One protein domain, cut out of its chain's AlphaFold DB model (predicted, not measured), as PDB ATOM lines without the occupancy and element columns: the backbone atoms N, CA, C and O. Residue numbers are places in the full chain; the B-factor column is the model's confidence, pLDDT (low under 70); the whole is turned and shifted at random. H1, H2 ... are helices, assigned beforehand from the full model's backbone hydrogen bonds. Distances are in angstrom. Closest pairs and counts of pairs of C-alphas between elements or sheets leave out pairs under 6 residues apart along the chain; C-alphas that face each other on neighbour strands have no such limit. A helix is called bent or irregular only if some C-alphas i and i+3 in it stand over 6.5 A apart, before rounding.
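Overview. This is residues 179 to 228 of the 367 residues of the protein "Serum deprivation-response protein-like" of Stegastes partitus (bicolor damselfish) (UniProt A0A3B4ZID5). Three helices follow one another end to end in an open, drawn-out line with no core: the long H1 leads through a corner into H2, and the shorter H3 turns off at the far end like the foot of an L. H1 and most of H2 stick out with nothing packed on them, residues 179 to 211 standing free, and these two helices make most of the length. The printed part has 50 residues with three named helices, in the order H1, H2, H3, and no named strand; the class is all helix. The whole is extended, with a radius of gyration of the C-alphas of 18.6 A, and the C-alphas span 58 by 19 by 11 A along their three main axes, the outline of a rod.

Along the chain. The printed part begins at Ser 179, one residue before the first helix. H1 runs from Arg 180 to Ala 198, 19 residues, and is the longest helix by residues. Its C-alpha 180 is at (-18.570, 25.010, -8.610) and its C-alpha 198 at (6.990, 19.508, -11.439), 26.3 A from first to last C-alpha; the main change between these two points is in x. Phe 199 and Ser 200 make a tight link of 2 residues. H2 then runs from Arg 201 to Ile 215, 15 residues and 20.2 A from first to last C-alpha. It begins with C-alpha 201 at (14.827, 23.116, -10.614) and ends with C-alpha 215 at (23.411, 8.409, -21.519): x still rises, while y and z fall. Val 216 and Ser 217 make the second tight link, again of 2 residues. H3 takes up residues 218 to 228, Ala 218 to Thr 228, 11 residues and 15.1 A long, and ends with C-alpha 228 at (32.504, 23.476, -24.235). Along H3 the y value rises again from the 11.114 of C-alpha 218. No helix is bent or irregular.

Arrangement. H1 touches no helix. H1 and H2 are close but not clearly touching, with 2 pairs of C-alphas within 8 A. Their closest C-alphas are those of Lys 197 and Asn 203, 7.8 A apart, and their centres are 26.5 A apart. Their lines stand at a steep tilt of 46 degrees, and the two helices run the same way. H2 and H3 are near each other but also close but not clearly touching, with 1 pair of C-alphas within 8 A. That closest pair is Gly 212 and Arg 221, with their C-alphas 7.9 A apart; the centres of the two helices are 15.9 A apart. The lines of H2 and H3 stand about perpendicular, at 73 degrees. H1 and H3 are apart. In the backbones of H1, H2 and H3 every O i to N i+4 pair is within hydrogen-bond range.

Size, cuts and confidence. The two C-alphas farthest apart are those of Ser 179 and Lys 227, 58.7 A, and the first and last printed C-alphas, those of Ser 179 and Thr 228, are 55.5 A apart. Of residues 179 to 211, which stand free, 180 to 198 belong to H1 and 201 to 211 to H2. The printed part has no cut, and no link is long. The mean pLDDT of the printed part is 71.6; it is 76 for H1, 72 for H2 and 67 for H3. In this predicted model 22 residues are under 70, namely residues 180, 182, 187, 199 and 208, residues 211 to 222 and residues 224 to 228.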
ATOM      1  N   SER A 179     -19.011  27.370  -4.258       72.38
ATOM      2  CA  SER A 179     -19.665  27.187  -5.562       72.38
ATOM      3  C   SER A 179     -18.746  26.481  -6.579       72.38
ATOM      4  O   SER A 179     -17.521  26.622  -6.537       72.38
ATOM      5  N   ARG A 180     -19.316  25.746  -7.553       69.62
ATOM      6  CA  ARG A 180     -18.570  25.010  -8.610       69.62
ATOM      7  C   ARG A 180     -17.459  25.848  -9.264       69.62
ATOM      8  O   ARG A 180     -16.386  25.322  -9.559       69.62
ATOM      9  N   ALA A 181     -17.697  27.146  -9.458       72.81
ATOM     10  CA  ALA A 181     -16.729  28.080 -10.036       72.81
ATOM     11  C   ALA A 181     -15.529  28.361  -9.111       72.81
ATOM     12  O   ALA A 181     -14.407  28.564  -9.572       72.81
ATOM     13  N   GLU A 182     -15.745  28.352  -7.802       69.38
ATOM     14  CA  GLU A 182     -14.720  28.603  -6.795       69.38
ATOM     15  C   GLU A 182     -13.845  27.360  -6.555       69.38
ATOM     16  O   GLU A 182     -12.626  27.477  -6.403       69.38
ATOM     17  N   LYS A 183     -14.436  26.157  -6.646       74.19
ATOM     18  CA  LYS A 183     -13.701  24.876  -6.654       74.19
ATOM     19  C   LYS A 183     -12.785  24.763  -7.874       74.19
ATOM     20  O   LYS A 183     -11.635  24.347  -7.735       74.19
ATOM     21  N   LEU A 184     -13.247  25.207  -9.049       74.56
ATOM     22  CA  LEU A 184     -12.423  25.278 -10.261       74.56
ATOM     23  C   LEU A 184     -11.226  26.220 -10.068       74.56
ATOM     24  O   LEU A 184     -10.109  25.835 -10.396       74.56
ATOM     25  N   LYS A 185     -11.437  27.410  -9.489       79.38
ATOM     26  CA  LYS A 185     -10.373  28.401  -9.247       79.38
ATOM     27  C   LYS A 185      -9.330  27.920  -8.233       79.38
ATOM     28  O   LYS A 185      -8.130  28.043  -8.485       79.38
ATOM     29  N   ARG A 186      -9.758  27.313  -7.118       71.44
ATOM     30  CA  ARG A 186      -8.826  26.722  -6.138       71.44
ATOM     31  C   ARG A 186      -8.074  25.522  -6.714       71.44
ATOM     32  O   ARG A 186      -6.869  25.406  -6.511       71.44
ATOM     33  N   SER A 187      -8.750  24.663  -7.482       69.12
ATOM     34  CA  SER A 187      -8.108  23.535  -8.168       69.12
ATOM     35  C   SER A 187      -7.131  24.003  -9.249       69.12
ATOM     36  O   SER A 187      -6.037  23.457  -9.341       69.12
ATOM     37  N   SER A 188      -7.459  25.037 -10.033       73.56
ATOM     38  CA  SER A 188      -6.552  25.571 -11.054       73.56
ATOM     39  C   SER A 188      -5.303  26.199 -10.447       73.56
ATOM     40  O   SER A 188      -4.221  25.998 -10.983       73.56
ATOM     41  N   LEU A 189      -5.421  26.897  -9.309       71.25
ATOM     42  CA  LEU A 189      -4.265  27.467  -8.611       71.25
ATOM     43  C   LEU A 189      -3.348  26.355  -8.075       71.25
ATOM     44  O   LEU A 189      -2.153  26.356  -8.355       71.25
ATOM     45  N   LYS A 190      -3.934  25.327  -7.441       77.00
ATOM     46  CA  LYS A 190      -3.205  24.127  -6.999       77.00
ATOM     47  C   LYS A 190      -2.558  23.365  -8.169       77.00
ATOM     48  O   LYS A 190      -1.445  22.869  -8.029       77.00
ATOM     49  N   LYS A 191      -3.198  23.308  -9.346       83.94
ATOM     50  CA  LYS A 191      -2.618  22.718 -10.571       83.94
ATOM     51  C   LYS A 191      -1.451  23.541 -11.118       83.94
ATOM     52  O   LYS A 191      -0.467  22.957 -11.559       83.94
ATOM     53  N   VAL A 192      -1.531  24.873 -11.074       83.38
ATOM     54  CA  VAL A 192      -0.424  25.762 -11.466       83.38
ATOM     55  C   VAL A 192       0.763  25.599 -10.517       83.38
ATOM     56  O   VAL A 192       1.899  25.519 -10.984       83.38
ATOM     57  N   ASP A 193       0.522  25.473  -9.213       76.88
ATOM     58  CA  ASP A 193       1.584  25.223  -8.234       76.88
ATOM     59  C   ASP A 193       2.179  23.819  -8.373       76.88
ATOM     60  O   ASP A 193       3.401  23.670  -8.363       76.88
ATOM     61  N   SER A 194       1.352  22.801  -8.621       80.56
ATOM     62  CA  SER A 194       1.819  21.452  -8.960       80.56
ATOM     63  C   SER A 194       2.671  21.449 -10.231       80.56
ATOM     64  O   SER A 194       3.683  20.753 -10.285       80.56
ATOM     65  N   LEU A 195       2.314  22.245 -11.245       77.25
ATOM     66  CA  LEU A 195       3.089  22.372 -12.479       77.25
ATOM     67  C   LEU A 195       4.424  23.081 -12.222       77.25
ATOM     68  O   LEU A 195       5.471  22.608 -12.658       77.25
ATOM     69  N   LYS A 196       4.418  24.169 -11.444       82.12
ATOM     70  CA  LYS A 196       5.648  24.846 -11.002       82.12
ATOM     71  C   LYS A 196       6.538  23.935 -10.159       82.12
ATOM     72  O   LYS A 196       7.758  24.011 -10.272       82.12
ATOM     73  N   LYS A 197       5.953  23.051  -9.348       82.38
ATOM     74  CA  LYS A 197       6.678  22.049  -8.559       82.38
ATOM     75  C   LYS A 197       7.253  20.936  -9.441       82.38
ATOM     76  O   LYS A 197       8.387  20.521  -9.218       82.38
ATOM     77  N   ALA A 198       6.525  20.502 -10.469       72.00
ATOM     78  CA  ALA A 198       6.990  19.508 -11.439       72.00
ATOM     79  C   ALA A 198       8.128  20.039 -12.331       72.00
ATOM     80  O   ALA A 198       9.068  19.306 -12.628       72.00
ATOM     81  N   PHE A 199       8.097  21.328 -12.680       64.19
ATOM     82  CA  PHE A 199       9.203  22.042 -13.332       64.19
ATOM     83  C   PHE A 199      10.168  22.700 -12.335       64.19
ATOM     84  O   PHE A 199      10.978  23.551 -12.711       64.19
ATOM     85  N   SER A 200      10.103  22.324 -11.056       72.69
ATOM     86  CA  SER A 200      11.051  22.821 -10.067       72.69
ATOM     87  C   SER A 200      12.457  22.405 -10.471       72.69
ATOM     88  O   SER A 200      12.685  21.269 -10.898       72.69
ATOM     89  N   ARG A 201      13.412  23.323 -10.287       75.12
ATOM     90  CA  ARG A 201      14.827  23.116 -10.614       75.12
ATOM     91  C   ARG A 201      15.359  21.811 -10.035       75.12
ATOM     92  O   ARG A 201      16.058  21.106 -10.739       75.12
ATOM     93  N   GLN A 202      14.926  21.438  -8.834       77.56
ATOM     94  CA  GLN A 202      15.324  20.196  -8.173       77.56
ATOM     95  C   GLN A 202      14.805  18.930  -8.884       77.56
ATOM     96  O   GLN A 202      15.498  17.920  -8.917       77.56
ATOM     97  N   ASN A 203      13.598  18.957  -9.464       75.88
ATOM     98  CA  ASN A 203      13.042  17.811 -10.196       75.88
ATOM     99  C   ASN A 203      13.673  17.706 -11.597       75.88
ATOM    100  O   ASN A 203      14.070  16.627 -12.032       75.88
ATOM    101  N   ILE A 204      13.874  18.850 -12.264       75.88
ATOM    102  CA  ILE A 204      14.594  18.925 -13.543       75.88
ATOM    103  C   ILE A 204      16.055  18.492 -13.373       75.88
ATOM    104  O   ILE A 204      16.552  17.720 -14.181       75.88
ATOM    105  N   GLU A 205      16.737  18.931 -12.320       80.31
ATOM    106  CA  GLU A 205      18.128  18.577 -12.026       80.31
ATOM    107  C   GLU A 205      18.286  17.085 -11.721       80.31
ATOM    108  O   GLU A 205      19.187  16.446 -12.264       80.31
ATOM    109  N   LYS A 206      17.367  16.497 -10.942       80.94
ATOM    110  CA  LYS A 206      17.330  15.046 -10.697       80.94
ATOM    111  C   LYS A 206      17.132  14.258 -11.994       80.94
ATOM    112  O   LYS A 206      17.871  13.307 -12.242       80.94
ATOM    113  N   LYS A 207      16.211  14.682 -12.869       76.62
ATOM    114  CA  LYS A 207      16.015  14.058 -14.189       76.62
ATOM    115  C   LYS A 207      17.222  14.243 -15.110       76.62
ATOM    116  O   LYS A 207      17.659  13.280 -15.723       76.62
ATOM    117  N   MET A 208      17.808  15.436 -15.166       66.06
ATOM    118  CA  MET A 208      18.995  15.729 -15.981       66.06
ATOM    119  C   MET A 208      20.235  14.972 -15.502       66.06
ATOM    120  O   MET A 208      21.071  14.594 -16.313       66.06
ATOM    121  N   THR A 209      20.350  14.714 -14.201       74.06
ATOM    122  CA  THR A 209      21.456  13.930 -13.641       74.06
ATOM    123  C   THR A 209      21.246  12.433 -13.872       74.06
ATOM    124  O   THR A 209      22.186  11.758 -14.281       74.06
ATOM    125  N   LYS A 210      20.019  11.916 -13.711       75.00
ATOM    126  CA  LYS A 210      19.686  10.503 -13.975       75.00
ATOM    127  C   LYS A 210      19.784  10.153 -15.465       75.00
ATOM    128  O   LYS A 210      20.352   9.136 -15.825       75.00
ATOM    129  N   ILE A 211      19.308  11.032 -16.343       68.00
ATOM    130  CA  ILE A 211      19.461  10.881 -17.796       68.00
ATOM    131  C   ILE A 211      20.921  11.115 -18.207       68.00
ATOM    132  O   ILE A 211      21.464  10.375 -19.017       68.00
ATOM    133  N   GLY A 212      21.584  12.110 -17.613       59.78
ATOM    134  CA  GLY A 212      22.985  12.411 -17.889       59.78
ATOM    135  C   GLY A 212      23.911  11.242 -17.574       59.78
ATOM    136  O   GLY A 212      24.765  10.946 -18.390       59.78
ATOM    137  N   THR A 213      23.705  10.556 -16.446       65.50
ATOM    138  CA  THR A 213      24.494   9.380 -16.030       65.50
ATOM    139  C   THR A 213      24.182   8.122 -16.839       65.50
ATOM    140  O   THR A 213      25.093   7.340 -17.084       65.50
ATOM    141  N   LYS A 214      22.933   7.945 -17.297       64.19
ATOM    142  CA  LYS A 214      22.519   6.788 -18.112       64.19
ATOM    143  C   LYS A 214      22.890   6.921 -19.599       64.19
ATOM    144  O   LYS A 214      23.025   5.914 -20.278       64.19
ATOM    145  N   ILE A 215      23.060   8.147 -20.108       61.72
ATOM    146  CA  ILE A 215      23.411   8.409 -21.519       61.72
ATOM    147  C   ILE A 215      24.912   8.686 -21.698       61.72
ATOM    148  O   ILE A 215      25.475   8.352 -22.736       61.72
ATOM    149  N   VAL A 216      25.573   9.316 -20.718       53.38
ATOM    150  CA  VAL A 216      26.975   9.749 -20.833       53.38
ATOM    151  C   VAL A 216      27.704   9.539 -19.500       53.38
ATOM    152  O   VAL A 216      27.400  10.190 -18.503       53.38
ATOM    153  N   SER A 217      28.721   8.671 -19.480       69.06
ATOM    154  CA  SER A 217      29.578   8.469 -18.296       69.06
ATOM    155  C   SER A 217      30.125   9.803 -17.759       69.06
ATOM    156  O   SER A 217      30.400  10.733 -18.527       69.06
ATOM    157  N   ALA A 218      30.314   9.908 -16.437       66.88
ATOM    158  CA  ALA A 218      30.828  11.114 -15.779       66.88
ATOM    159  C   ALA A 218      32.127  11.636 -16.430       66.88
ATOM    160  O   ALA A 218      32.294  12.846 -16.585       66.88
ATOM    161  N   GLU A 219      32.977  10.727 -16.917       68.81
ATOM    162  CA  GLU A 219      34.230  11.045 -17.608       68.81
ATOM    163  C   GLU A 219      34.005  11.711 -18.984       68.81
ATOM    164  O   GLU A 219      34.696  12.659 -19.371       68.81
ATOM    165  N   GLN A 220      32.987  11.272 -19.729       63.06
ATOM    166  CA  GLN A 220      32.610  11.878 -21.007       63.06
ATOM    167  C   GLN A 220      31.896  13.224 -20.805       63.06
ATOM    168  O   GLN A 220      32.127  14.165 -21.567       63.06
ATOM    169  N   ARG A 221      31.094  13.366 -19.738       68.69
ATOM    170  CA  ARG A 221      30.453  14.636 -19.355       68.69
ATOM    171  C   ARG A 221      31.486  15.697 -18.978       68.69
ATOM    172  O   ARG A 221      31.325  16.859 -19.353       68.69
ATOM    173  N   GLU A 222      32.557  15.313 -18.288       69.62
ATOM    174  CA  GLU A 222      33.672  16.209 -17.981       69.62
ATOM    175  C   GLU A 222      34.452  16.597 -19.241       69.62
ATOM    176  O   GLU A 222      34.685  17.785 -19.465       69.62
ATOM    177  N   LYS A 223      34.746  15.642 -20.138       71.94
ATOM    178  CA  LYS A 223      35.376  15.934 -21.439       71.94
ATOM    179  C   LYS A 223      34.542  16.901 -22.286       71.94
ATOM    180  O   LYS A 223      35.108  17.805 -22.897       71.94
ATOM    181  N   ILE A 224      33.215  16.772 -22.301       65.38
ATOM    182  CA  ILE A 224      32.325  17.708 -23.012       65.38
ATOM    183  C   ILE A 224      32.289  19.067 -22.306       65.38
ATOM    184  O   ILE A 224      32.352  20.100 -22.967       65.38
ATOM    185  N   LYS A 225      32.248  19.112 -20.970       67.12
ATOM    186  CA  LYS A 225      32.243  20.372 -20.207       67.12
ATOM    187  C   LYS A 225      33.561  21.143 -20.355       67.12
ATOM    188  O   LYS A 225      33.533  22.354 -20.533       67.12
ATOM    189  N   GLN A 226      34.697  20.449 -20.381       66.38
ATOM    190  CA  GLN A 226      36.014  21.033 -20.653       66.38
ATOM    191  C   GLN A 226      36.090  21.570 -22.090       66.38
ATOM    192  O   GLN A 226      36.437  22.731 -22.295       66.38
ATOM    193  N   LYS A 227      35.646  20.781 -23.080       64.81
ATOM    194  CA  LYS A 227      35.614  21.183 -24.499       64.81
ATOM    195  C   LYS A 227      34.601  22.293 -24.815       64.81
ATOM    196  O   LYS A 227      34.814  23.049 -25.752       64.81
ATOM    197  N   THR A 228      33.513  22.412 -24.054       59.38
ATOM    198  CA  THR A 228      32.504  23.476 -24.235       59.38
ATOM    199  C   THR A 228      32.804  24.731 -23.416       59.38
ATOM    200  O   THR A 228      32.398  25.816 -23.817       59.38
TER     201      THR A 228